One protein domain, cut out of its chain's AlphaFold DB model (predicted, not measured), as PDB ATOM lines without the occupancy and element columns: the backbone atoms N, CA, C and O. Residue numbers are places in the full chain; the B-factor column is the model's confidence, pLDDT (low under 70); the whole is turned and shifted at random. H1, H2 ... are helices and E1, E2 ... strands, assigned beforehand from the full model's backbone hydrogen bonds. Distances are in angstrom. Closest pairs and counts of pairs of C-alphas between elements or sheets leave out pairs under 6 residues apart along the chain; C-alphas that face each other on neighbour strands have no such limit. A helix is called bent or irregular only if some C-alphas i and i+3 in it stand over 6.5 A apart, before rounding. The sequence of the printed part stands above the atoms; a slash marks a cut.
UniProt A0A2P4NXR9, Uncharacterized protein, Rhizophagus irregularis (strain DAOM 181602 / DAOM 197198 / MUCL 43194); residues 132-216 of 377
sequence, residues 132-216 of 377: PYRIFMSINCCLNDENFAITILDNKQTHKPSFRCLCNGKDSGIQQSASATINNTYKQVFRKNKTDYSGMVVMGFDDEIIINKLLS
ATOM      1  N   PRO A 132     272.092 315.575 394.295       94.88
ATOM      2  CA  PRO A 132     272.066 315.428 395.743       94.88
ATOM      3  C   PRO A 132     271.854 313.969 396.158       94.88
ATOM      4  O   PRO A 132     270.998 313.266 395.620       94.88
ATOM      5  N   TYR A 133     272.544 313.558 397.214       95.25
ATOM      6  CA  TYR A 133     272.131 312.426 398.030       95.25
ATOM      7  C   TYR A 133     271.097 312.897 399.041       95.25
ATOM      8  O   TYR A 133     271.443 313.456 400.068       95.25
ATOM      9  N   ARG A 134     269.813 312.681 398.777       92.88
ATOM     10  CA  ARG A 134     268.763 313.099 399.712       92.88
ATOM     11  C   ARG A 134     268.672 312.151 400.900       92.88
ATOM     12  O   ARG A 134     268.802 310.936 400.762       92.88
ATOM     13  N   ILE A 135     268.438 312.699 402.084       89.94
ATOM     14  CA  ILE A 135     268.333 311.908 403.311       89.94
ATOM     15  C   ILE A 135     267.020 311.141 403.296       89.94
ATOM     16  O   ILE A 135     265.989 311.680 402.913       89.94
ATOM     17  N   PHE A 136     267.076 309.865 403.672       87.12
ATOM     18  CA  PHE A 136     265.963 308.919 403.576       87.12
ATOM     19  C   PHE A 136     265.438 308.684 402.155       87.12
ATOM     20  O   PHE A 136     264.425 308.006 401.994       87.12
ATOM     21  N   MET A 137     266.149 309.156 401.122       88.19
ATOM     22  CA  MET A 137     265.864 308.770 399.743       88.19
ATOM     23  C   MET A 137     265.893 307.250 399.641       88.19
ATOM     24  O   MET A 137     266.857 306.613 400.086       88.19
ATOM     25  N   SER A 138     264.828 306.691 399.069       83.62
ATOM     26  CA  SER A 138     264.672 305.255 398.889       83.62
ATOM     27  C   SER A 138     264.555 304.930 397.409       83.62
ATOM     28  O   SER A 138     263.712 305.472 396.695       83.62
ATOM     29  N   ILE A 139     265.442 304.057 396.950       84.19
ATOM     30  CA  ILE A 139     265.625 303.711 395.547       84.19
ATOM     31  C   ILE A 139     265.389 302.218 395.418       84.19
ATOM     32  O   ILE A 139     266.053 301.432 396.088       84.19
ATOM     33  N   ASN A 140     264.474 301.830 394.535       83.38
ATOM     34  CA  ASN A 140     264.251 300.430 394.205       83.38
ATOM     35  C   ASN A 140     264.848 300.132 392.835       83.38
ATOM     36  O   ASN A 140     264.498 300.788 391.855       83.38
ATOM     37  N   CYS A 141     265.701 299.117 392.763       80.62
ATOM     38  CA  CYS A 141     266.202 298.575 391.508       80.62
ATOM     39  C   CYS A 141     265.951 297.067 391.447       80.62
ATOM     40  O   CYS A 141     266.069 296.369 392.457       80.62
ATOM     41  N   CYS A 142     265.634 296.555 390.261       83.38
ATOM     42  CA  CYS A 142     265.464 295.125 390.035       83.38
ATOM     43  C   CYS A 142     266.758 294.541 389.454       83.38
ATOM     44  O   CYS A 142     267.213 294.989 388.402       83.38
ATOM     45  N   LEU A 143     267.361 293.566 390.138       82.94
ATOM     46  CA  LEU A 143     268.564 292.858 389.691       82.94
ATOM     47  C   LEU A 143     268.326 291.349 389.799       82.94
ATOM     48  O   LEU A 143     268.042 290.852 390.885       82.94
ATOM     49  N   ASN A 144     268.489 290.614 388.692       85.88
ATOM     50  CA  ASN A 144     268.126 289.190 388.583       85.88
ATOM     51  C   ASN A 144     266.716 288.887 389.113       85.88
ATOM     52  O   ASN A 144     266.550 287.990 389.938       85.88
ATOM     53  N   ASP A 145     265.730 289.666 388.674       83.00
ATOM     54  CA  ASP A 145     264.320 289.511 389.054       83.00
ATOM     55  C   ASP A 145     264.025 289.715 390.552       83.00
ATOM     56  O   ASP A 145     262.908 289.474 391.004       83.00
ATOM     57  N   GLU A 146     264.995 290.222 391.318       83.12
ATOM     58  CA  GLU A 146     264.845 290.545 392.733       83.12
ATOM     59  C   GLU A 146     264.915 292.052 392.972       83.12
ATOM     60  O   GLU A 146     265.730 292.763 392.379       83.12
ATOM     61  N   ASN A 147     264.063 292.544 393.872       82.50
ATOM     62  CA  ASN A 147     263.973 293.965 394.188       82.50
ATOM     63  C   ASN A 147     264.917 294.331 395.335       82.50
ATOM     64  O   ASN A 147     264.730 293.919 396.482       82.50
ATOM     65  N   PHE A 148     265.894 295.170 395.021       85.44
ATOM     66  CA  PHE A 148     266.818 295.760 395.973       85.44
ATOM     67  C   PHE A 148     266.354 297.173 396.307       85.44
ATOM     68  O   PHE A 148     266.267 298.026 395.424       85.44
ATOM     69  N   ALA A 149     266.088 297.421 397.585       85.31
ATOM     70  CA  ALA A 149     265.730 298.731 398.108       85.31
ATOM     71  C   ALA A 149     266.951 299.351 398.790       85.31
ATOM     72  O   ALA A 149     267.418 298.826 399.799       85.31
ATOM     73  N   ILE A 150     267.487 300.440 398.247       87.50
ATOM     74  CA  ILE A 150     268.579 301.220 398.835       87.50
ATOM     75  C   ILE A 150     267.991 302.419 399.565       87.50
ATOM     76  O   ILE A 150     267.172 303.139 399.005       87.50
ATOM     77  N   THR A 151     268.466 302.674 400.779       88.56
ATOM     78  CA  THR A 151     268.121 303.855 401.569       88.56
ATOM     79  C   THR A 151     269.380 304.636 401.927       88.56
ATOM     80  O   THR A 151     270.369 304.058 402.390       88.56
ATOM     81  N   ILE A 152     269.324 305.955 401.741       92.25
ATOM     82  CA  ILE A 152     270.386 306.892 402.120       92.25
ATOM     83  C   ILE A 152     270.139 307.408 403.540       92.25
ATOM     84  O   ILE A 152     269.038 307.822 403.893       92.25
ATOM     85  N   LEU A 153     271.181 307.396 404.364       91.56
ATOM     86  CA  LEU A 153     271.151 307.734 405.783       91.56
ATOM     87  C   LEU A 153     272.308 308.676 406.128       91.56
ATOM     88  O   LEU A 153     273.393 308.582 405.558       91.56
ATOM     89  N   ASP A 154     272.109 309.544 407.113       91.69
ATOM     90  CA  ASP A 154     273.170 310.386 407.672       91.69
ATOM     91  C   ASP A 154     273.980 309.619 408.725       91.69
ATOM     92  O   ASP A 154     273.446 309.208 409.762       91.69
ATOM     93  N   ASN A 155     275.283 309.443 408.483       91.06
ATOM     94  CA  ASN A 155     276.183 308.919 409.499       91.06
ATOM     95  C   ASN A 155     276.460 310.004 410.546       91.06
ATOM     96  O   ASN A 155     277.337 310.843 410.362       91.06
ATOM     97  N   LYS A 156     275.779 309.910 411.691       85.69
ATOM     98  CA  LYS A 156     275.848 310.884 412.792       85.69
ATOM     99  C   LYS A 156     277.246 311.179 413.343       85.69
ATOM    100  O   LYS A 156     277.403 312.195 414.002       85.69
ATOM    101  N   GLN A 157     278.241 310.322 413.105       85.44
ATOM    102  CA  GLN A 157     279.620 310.567 413.546       85.44
ATOM    103  C   GLN A 157     280.444 311.351 412.524       85.44
ATOM    104  O   GLN A 157     281.354 312.075 412.899       85.44
ATOM    105  N   THR A 158     280.180 311.168 411.229       87.00
ATOM    106  CA  THR A 158     281.013 311.754 410.159       87.00
ATOM    107  C   THR A 158     280.273 312.778 409.310       87.00
ATOM    108  O   THR A 158     280.901 313.454 408.495       87.00
ATOM    109  N   HIS A 159     278.949 312.858 409.462       88.94
ATOM    110  CA  HIS A 159     278.026 313.631 408.637       88.94
ATOM    111  C   HIS A 159     278.201 313.384 407.137       88.94
ATOM    112  O   HIS A 159     278.006 314.274 406.310       88.94
ATOM    113  N   LYS A 160     278.601 312.161 406.780       94.19
ATOM    114  CA  LYS A 160     278.681 311.672 405.403       94.19
ATOM    115  C   LYS A 160     277.455 310.816 405.092       94.19
ATOM    116  O   LYS A 160     276.938 310.162 406.007       94.19
ATOM    117  N   PRO A 161     277.021 310.761 403.823       96.00
ATOM    118  CA  PRO A 161     275.986 309.824 403.432       96.00
ATOM    119  C   PRO A 161     276.463 308.394 403.676       96.00
ATOM    120  O   PRO A 161     277.625 308.034 403.467       96.00
ATOM    121  N   SER A 162     275.533 307.577 404.131       95.56
ATOM    122  CA  SER A 162     275.698 306.154 404.343       95.56
ATOM    123  C   SER A 162     274.518 305.422 403.723       95.56
ATOM    124  O   SER A 162     273.426 305.968 403.607       95.56
ATOM    125  N   PHE A 163     274.752 304.201 403.269       94.50
ATOM    126  CA  PHE A 163     273.845 303.505 402.367       94.50
ATOM    127  C   PHE A 163     273.525 302.132 402.934       94.50
ATOM    128  O   PHE A 163     274.433 301.372 403.276       94.50
ATOM    129  N   ARG A 164     272.244 301.785 402.995       91.94
ATOM    130  CA  ARG A 164     271.770 300.462 403.418       91.94
ATOM    131  C   ARG A 164     270.890 299.879 402.328       91.94
ATOM    132  O   ARG A 164     270.081 300.608 401.768       91.94
ATOM    133  N   CYS A 165     271.031 298.593 402.040       88.75
ATOM    134  CA  CYS A 165     270.241 297.909 401.034       88.75
ATOM    135  C   CYS A 165     269.571 296.654 401.581       88.75
ATOM    136  O   CYS A 165     270.228 295.794 402.173       88.75
ATOM    137  N   LEU A 166     268.270 296.547 401.319       83.94
ATOM    138  CA  LEU A 166     267.424 295.424 401.692       83.94
ATOM    139  C   LEU A 166     266.944 294.682 400.443       83.94
ATOM    140  O   LEU A 166     266.492 295.300 399.483       83.94
ATOM    141  N   CYS A 167     267.026 293.354 400.469       84.44
ATOM    142  CA  CYS A 167     266.483 292.477 399.428       84.44
ATOM    143  C   CYS A 167     266.180 291.108 400.039       84.44
ATOM    144  O   CYS A 167     267.062 290.511 400.654       84.44
ATOM    145  N   ASN A 168     264.957 290.591 399.889       82.25
ATOM    146  CA  ASN A 168     264.547 289.263 400.383       82.25
ATOM    147  C   ASN A 168     264.949 288.961 401.838       82.25
ATOM    148  O   ASN A 168     265.463 287.888 402.160       82.25
ATOM    149  N   GLY A 169     264.770 289.943 402.726       78.44
ATOM    150  CA  GLY A 169     265.138 289.827 404.141       78.44
ATOM    151  C   GLY A 169     266.649 289.812 404.417       78.44
ATOM    152  O   GLY A 169     267.051 289.608 405.561       78.44
ATOM    153  N   LYS A 170     267.499 290.013 403.401       85.44
ATOM    154  CA  LYS A 170     268.933 290.288 403.555       85.44
ATOM    155  C   LYS A 170     269.177 291.778 403.688       85.44
ATOM    156  O   LYS A 170     268.463 292.584 403.098       85.44
ATOM    157  N   ASP A 171     270.215 292.105 404.444       87.75
ATOM    158  CA  ASP A 171     270.578 293.467 404.804       87.75
ATOM    159  C   ASP A 171     272.092 293.641 404.701       87.75
ATOM    160  O   ASP A 171     272.870 292.902 405.313       87.75
ATOM    161  N   SER A 172     272.528 294.632 403.930       91.00
ATOM    162  CA  SER A 172     273.940 295.012 403.832       91.00
ATOM    163  C   SER A 172     274.517 295.551 405.143       91.00
ATOM    164  O   SER A 172     275.739 295.676 405.260       91.00
ATOM    165  N   GLY A 173     273.662 295.983 406.075       90.69
ATOM    166  CA  GLY A 173     274.031 296.930 407.117       90.69
ATOM    167  C   GLY A 173     274.381 298.303 406.531       90.69
ATOM    168  O   GLY A 173     274.158 298.577 405.348       90.69
ATOM    169  N   ILE A 174     274.944 299.179 407.362       91.94
ATOM    170  CA  ILE A 174     275.364 300.523 406.947       91.94
ATOM    171  C   ILE A 174     276.683 300.426 406.172       91.94
ATOM    172  O   ILE A 174     277.685 299.939 406.691       91.94
ATOM    173  N   GLN A 175     276.688 300.922 404.936       94.75
ATOM    174  CA  GLN A 175     277.849 300.961 404.047       94.75
ATOM    175  C   GLN A 175     278.202 302.402 403.656       94.75
ATOM    176  O   GLN A 175     277.387 303.314 403.768       94.75
ATOM    177  N   GLN A 176     279.434 302.618 403.189       92.88
ATOM    178  CA  GLN A 176     279.950 303.955 402.847       92.88
ATOM    179  C   GLN A 176     279.617 304.409 401.417       92.88
ATOM    180  O   GLN A 176     279.860 305.561 401.073       92.88
ATOM    181  N   SER A 177     279.090 303.521 400.569       93.81
ATOM    182  CA  SER A 177     278.698 303.854 399.198       93.81
ATOM    183  C   SER A 177     277.544 302.983 398.710       93.81
ATOM    184  O   SER A 177     277.339 301.865 399.195       93.81
ATOM    185  N   ALA A 178     276.825 303.479 397.702       93.38
ATOM    186  CA  ALA A 178     275.767 302.729 397.038       93.38
ATOM    187  C   ALA A 178     276.288 301.429 396.398       93.38
ATOM    188  O   ALA A 178     275.696 300.372 396.606       93.38
ATOM    189  N   SER A 179     277.444 301.465 395.718       94.25
ATOM    190  CA  SER A 179     278.072 300.264 395.141       94.25
ATOM    191  C   SER A 179     278.409 299.223 396.213       94.25
ATOM    192  O   SER A 179     278.204 298.028 396.016       94.25
ATOM    193  N   ALA A 180     278.921 299.651 397.372       94.69
ATOM    194  CA  ALA A 180     279.243 298.725 398.457       94.69
ATOM    195  C   ALA A 180     277.979 298.055 399.013       94.69
ATOM    196  O   ALA A 180     277.974 296.845 399.238       94.69
ATOM    197  N   THR A 181     276.906 298.829 399.196       94.12
ATOM    198  CA  THR A 181     275.644 298.335 399.753       94.12
ATOM    199  C   THR A 181     274.965 297.332 398.821       94.12
ATOM    200  O   THR A 181     274.668 296.216 399.245       94.12
ATOM    201  N   ILE A 182     274.844 297.656 397.527       92.56
ATOM    202  CA  ILE A 182     274.163 296.788 396.560       92.56
ATOM    203  C   ILE A 182     274.922 295.476 396.350       92.56
ATOM    204  O   ILE A 182     274.336 294.397 396.402       92.56
ATOM    205  N   ASN A 183     276.246 295.543 396.193       93.38
ATOM    206  CA  ASN A 183     277.061 294.358 395.954       93.38
ATOM    207  C   ASN A 183     277.138 293.452 397.185       93.38
ATOM    208  O   ASN A 183     277.204 292.231 397.039       93.38
ATOM    209  N   ASN A 184     277.131 294.021 398.395       93.25
ATOM    210  CA  ASN A 184     277.074 293.236 399.622       93.25
ATOM    211  C   ASN A 184     275.732 292.500 399.729       93.25
ATOM    212  O   ASN A 184     275.726 291.272 399.839       93.25
ATOM    213  N   THR A 185     274.604 293.204 399.587       92.75
ATOM    214  CA  THR A 185     273.276 292.571 399.628       92.75
ATOM    215  C   THR A 185     273.134 291.512 398.538       92.75
ATOM    216  O   THR A 185     272.709 290.393 398.817       92.75
ATOM    217  N   TYR A 186     273.581 291.795 397.314       92.06
ATOM    218  CA  TYR A 186     273.526 290.840 396.210       92.06
ATOM    219  C   TYR A 186     274.333 289.564 396.503       92.06
ATOM    220  O   TYR A 186     273.849 288.450 396.277       92.06
ATOM    221  N   LYS A 187     275.542 289.695 397.072       92.19
ATOM    222  CA  LYS A 187     276.354 288.548 397.522       92.19
ATOM    223  C   LYS A 187     275.623 287.717 398.573       92.19
ATOM    224  O   LYS A 187     275.668 286.490 398.501       92.19
ATOM    225  N   GLN A 188     274.938 288.354 399.524       90.94
ATOM    226  CA  GLN A 188     274.179 287.655 400.564       90.94
ATOM    227  C   GLN A 188     272.953 286.910 400.015       90.94
ATOM    228  O   GLN A 188     272.649 285.815 400.494       90.94
ATOM    229  N   VAL A 189     272.261 287.488 399.029       90.25
ATOM    230  CA  VAL A 189     271.066 286.897 398.402       90.25
ATOM    231  C   VAL A 189     271.452 285.721 397.503       90.25
ATOM    232  O   VAL A 189     270.942 284.617 397.678       90.25
ATOM    233  N   PHE A 190     272.405 285.915 396.586       89.88
ATOM    234  CA  PHE A 190     272.709 284.930 395.542       89.88
ATOM    235  C   PHE A 190     273.930 284.048 395.822       89.88
ATOM    236  O   PHE A 190     274.218 283.149 395.032       89.88
ATOM    237  N   ARG A 191     274.679 284.298 396.907       85.44
ATOM    238  CA  ARG A 191     275.944 283.607 397.241       85.44
ATOM    239  C   ARG A 191     276.964 283.624 396.089       85.44
ATOM    240  O   ARG A 191     277.712 282.667 395.890       85.44
ATOM    241  N   LYS A 192     276.996 284.713 395.311       79.25
ATOM    242  CA  LYS A 192     277.877 284.905 394.145       79.25
ATOM    243  C   LYS A 192     278.787 286.113 394.339       79.25
ATOM    244  O   LYS A 192     278.304 287.196 394.633       79.25
ATOM    245  N   ASN A 193     280.084 285.947 394.073       70.88
ATOM    246  CA  ASN A 193     281.101 286.993 394.274       70.88
ATOM    247  C   ASN A 193     281.515 287.764 393.006       70.88
ATOM    248  O   ASN A 193     282.353 288.653 393.109       70.88
ATOM    249  N   LYS A 194     280.989 287.417 391.822       64.25
ATOM    250  CA  LYS A 194     281.522 287.880 390.521       64.25
ATOM    251  C   LYS A 194     280.863 289.128 389.922       64.25
ATOM    252  O   LYS A 194     281.262 289.533 388.838       64.25
ATOM    253  N   THR A 195     279.863 289.714 390.568       69.56
ATOM    254  CA  THR A 195     279.166 290.900 390.048       69.56
ATOM    255  C   THR A 195     279.583 292.140 390.821       69.56
ATOM    256  O   THR A 195     279.627 292.101 392.052       69.56
ATOM    257  N   ASP A 196     279.878 293.210 390.086       84.12
ATOM    258  CA  ASP A 196     280.150 294.535 390.633       84.12
ATOM    259  C   ASP A 196     279.209 295.544 389.967       84.12
ATOM    260  O   ASP A 196     279.386 295.912 388.805       84.12
ATOM    261  N   TYR A 197     278.149 295.917 390.679       89.56
ATOM    262  CA  TYR A 197     277.171 296.894 390.222       89.56
ATOM    263  C   TYR A 197     277.619 298.311 390.582       89.56
ATOM    264  O   TYR A 197     278.001 298.604 391.719       89.56
ATOM    265  N   SER A 198     277.519 299.215 389.609       91.25
ATOM    266  CA  SER A 198     277.770 300.639 389.818       91.25
ATOM    267  C   SER A 198     276.636 301.265 390.622       91.25
ATOM    268  O   SER A 198     275.491 301.282 390.175       91.25
ATOM    269  N   GLY A 199     276.962 301.844 391.776       89.50
ATOM    270  CA  GLY A 199     276.024 302.607 392.587       89.50
ATOM    271  C   GLY A 199     275.377 303.757 391.816       89.50
ATOM    272  O   GLY A 199     274.193 303.981 391.991       89.50
ATOM    273  N   MET A 200     276.109 304.431 390.923       86.44
ATOM    274  CA  MET A 200     275.564 305.530 390.109       86.44
ATOM    275  C   MET A 200     274.408 305.071 389.222       86.44
ATOM    276  O   MET A 200     273.339 305.670 389.249       86.44
ATOM    277  N   VAL A 201     274.619 303.972 388.497       85.88
ATOM    278  CA  VAL A 201     273.615 303.384 387.596       85.88
ATOM    279  C   VAL A 201     272.441 302.845 388.406       85.88
ATOM    280  O   VAL A 201     271.282 303.096 388.107       85.88
ATOM    281  N   VAL A 202     272.737 302.142 389.501       86.94
ATOM    282  CA  VAL A 202     271.712 301.588 390.392       86.94
ATOM    283  C   VAL A 202     270.856 302.685 391.039       86.94
ATOM    284  O   VAL A 202     269.665 302.484 391.260       86.94
ATOM    285  N   MET A 203     271.442 303.849 391.325       86.56
ATOM    286  CA  MET A 203     270.725 305.012 391.849       86.56
ATOM    287  C   MET A 203     269.959 305.797 390.776       86.56
ATOM    288  O   MET A 203     269.225 306.722 391.123       86.56
ATOM    289  N   GLY A 204     270.109 305.445 389.494       86.50
ATOM    290  CA  GLY A 204     269.518 306.170 388.372       86.50
ATOM    291  C   GLY A 204     270.151 307.542 388.144       86.50
ATOM    292  O   GLY A 204     269.502 308.447 387.629       86.50
ATOM    293  N   PHE A 205     271.404 307.736 388.571       88.31
ATOM    294  CA  PHE A 205     272.134 308.997 388.391       88.31
ATOM    295  C   PHE A 205     272.714 309.147 386.976       88.31
ATOM    296  O   PHE A 205     273.435 310.103 386.721       88.31
ATOM    297  N   ASP A 206     272.407 308.218 386.077       84.94
ATOM    298  CA  ASP A 206     272.616 308.263 384.630       84.94
ATOM    299  C   ASP A 206     271.309 308.497 383.843       84.94
ATOM    300  O   ASP A 206     271.350 308.701 382.632       84.94
ATOM    301  N   ASP A 207     270.155 308.513 384.520       84.06
ATOM    302  CA  ASP A 207     268.842 308.749 383.918       84.06
ATOM    303  C   ASP A 207     268.425 310.220 384.080       84.06
ATOM    304  O   ASP A 207     268.174 310.713 385.184       84.06
ATOM    305  N   GLU A 208     268.308 310.940 382.962       84.94
ATOM    306  CA  GLU A 208     267.955 312.362 382.963       84.94
ATOM    307  C   GLU A 208     266.590 312.658 383.600       84.94
ATOM    308  O   GLU A 208     266.418 313.710 384.218       84.94
ATOM    309  N   ILE A 209     265.609 311.758 383.491       83.12
ATOM    310  CA  ILE A 209     264.275 311.941 384.078       83.12
ATOM    311  C   ILE A 209     264.384 311.881 385.603       83.12
ATOM    312  O   ILE A 209     263.811 312.724 386.302       83.12
ATOM    313  N   ILE A 210     265.149 310.916 386.121       83.88
ATOM    314  CA  ILE A 210     265.406 310.778 387.558       83.88
ATOM    315  C   ILE A 210     266.184 311.991 388.068       83.88
ATOM    316  O   ILE A 210     265.764 312.614 389.046       83.88
ATOM    317  N   ILE A 211     267.257 312.387 387.380       86.12
ATOM    318  CA  ILE A 211     268.066 313.559 387.735       86.12
ATOM    319  C   ILE A 211     267.198 314.822 387.777       86.12
ATOM    320  O   ILE A 211     267.184 315.531 388.784       86.12
ATOM    321  N   ASN A 212     266.413 315.086 386.730       84.44
ATOM    322  CA  ASN A 212     265.534 316.255 386.672       84.44
ATOM    323  C   ASN A 212     264.505 316.243 387.809       84.44
ATOM    324  O   ASN A 212     264.255 317.273 388.440       84.44
ATOM    325  N   LYS A 213     263.952 315.072 388.144       84.12
ATOM    326  CA  LYS A 213     263.048 314.930 389.287       84.12
ATOM    327  C   LYS A 213     263.754 315.239 390.605       84.12
ATOM    328  O   LYS A 213     263.174 315.949 391.430       84.12
ATOM    329  N   LEU A 214     264.988 314.773 390.799       87.38
ATOM    330  CA  LEU A 214     265.785 315.043 391.999       87.38
ATOM    331  C   LEU A 214     266.186 316.510 392.135       87.38
ATOM    332  O   LEU A 214     266.344 316.965 393.262       87.38
ATOM    333  N   LEU A 215     266.312 317.247 391.032       87.19
ATOM    334  CA  LEU A 215     266.703 318.660 391.024       87.19
ATOM    335  C   LEU A 215     265.514 319.644 391.001       87.19
ATOM    336  O   LEU A 215     265.705 320.820 391.277       87.19
ATOM    337  N   SER A 216     264.296 319.181 390.707       82.06
ATOM    338  CA  SER A 216     263.106 320.027 390.453       82.06
ATOM    339  C   SER A 216     262.713 321.049 391.537       82.06
ATOM    340  O   SER A 216     262.095 322.061 391.227       82.06
TER     341      SER A 216
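AT A GLANCE: This is residues 132 to 216 of the 377 residues of an uncharacterized protein of Rhizophagus irregularis (strain DAOM 181602 / DAOM 197198 / MUCL 43194) (UniProt A0A2P4NXR9). A strongly twisted sheet of three strands, E1, E2 and E3, forms a wall, and the longest helix, H1, packs along one face of it, over E2 and E3. The one-turn helix H2 sits beside the first residues of H1 and just grazes the sheet, while H3, at the end of the printed part, is set apart from the other named elements. The printed part has 85 residues, with three named strands and then three named helices in the order E1 E2 E3 H1 H2 H3; the sheet runs E1 - E2 - E3, all antiparallel, and the class is mixed, helices and strands. The whole is compact, with a radius of gyration of the C-alphas of 12.7 A and spans of 38 by 33 by 20 A.

HOW THE PARTS SIT: Begin with inner strand E2, residues 146 to 155, and its antiparallel neighbours, the edge strands E1, residues 138 to 143, and E3, residues 160 to 167. They form a meander, each strand the antiparallel neighbour of the one before, and E1 and E2, like E2 and E3, form a hairpin. Between E1 and E2 find N 139 and O 150 at 2.8 A; between E2 and E3 find N 151 and O 164 at 2.8 A. H1, residues 178 to 190, is on the sheet at a height over the sheet of 7.9 A; the sheet and H1 form two layers, a helix on one face of a sheet. It runs along the strands, at 17 degrees to E3 on the local plane; the closest C-alphas of the two are those of Cys 165 and Thr 181, 5.6 A apart. H2, residues 199 to 202, touches H1 at the latter's residues 178 to 182 alone, the closest C-alphas being those of Ser 179 and Gly 199, 4.0 A apart. H3, residues 208 to 215, is not on the sheet and is apart from H1 and H2. Every O i to N i+4 pair is within hydrogen-bond range in H1 and H3; H2 is too short for such a pair.

IN THESE COORDINATES: Find C-alpha 138 at (264.672, 305.255, 398.889), where E1 begins its 15.9 A. E2 spans 27.3 A and E3 23.5 A. Find C-alpha 178 at (275.767, 302.729, 397.038); from there H1 runs 18.1 A to C-alpha 190. H2 has four residues, and H3 ends at C-alpha 215, at (266.703, 318.660, 391.024).

THE WHOLE: The two C-alphas farthest apart, those of Arg 191 and Ser 216, are 39.2 A apart. The printed part has no cut, and no link is long. Look at residues 194 to 195, between H1 and H2, for pLDDT under 70; the mean of the printed part is 87.5.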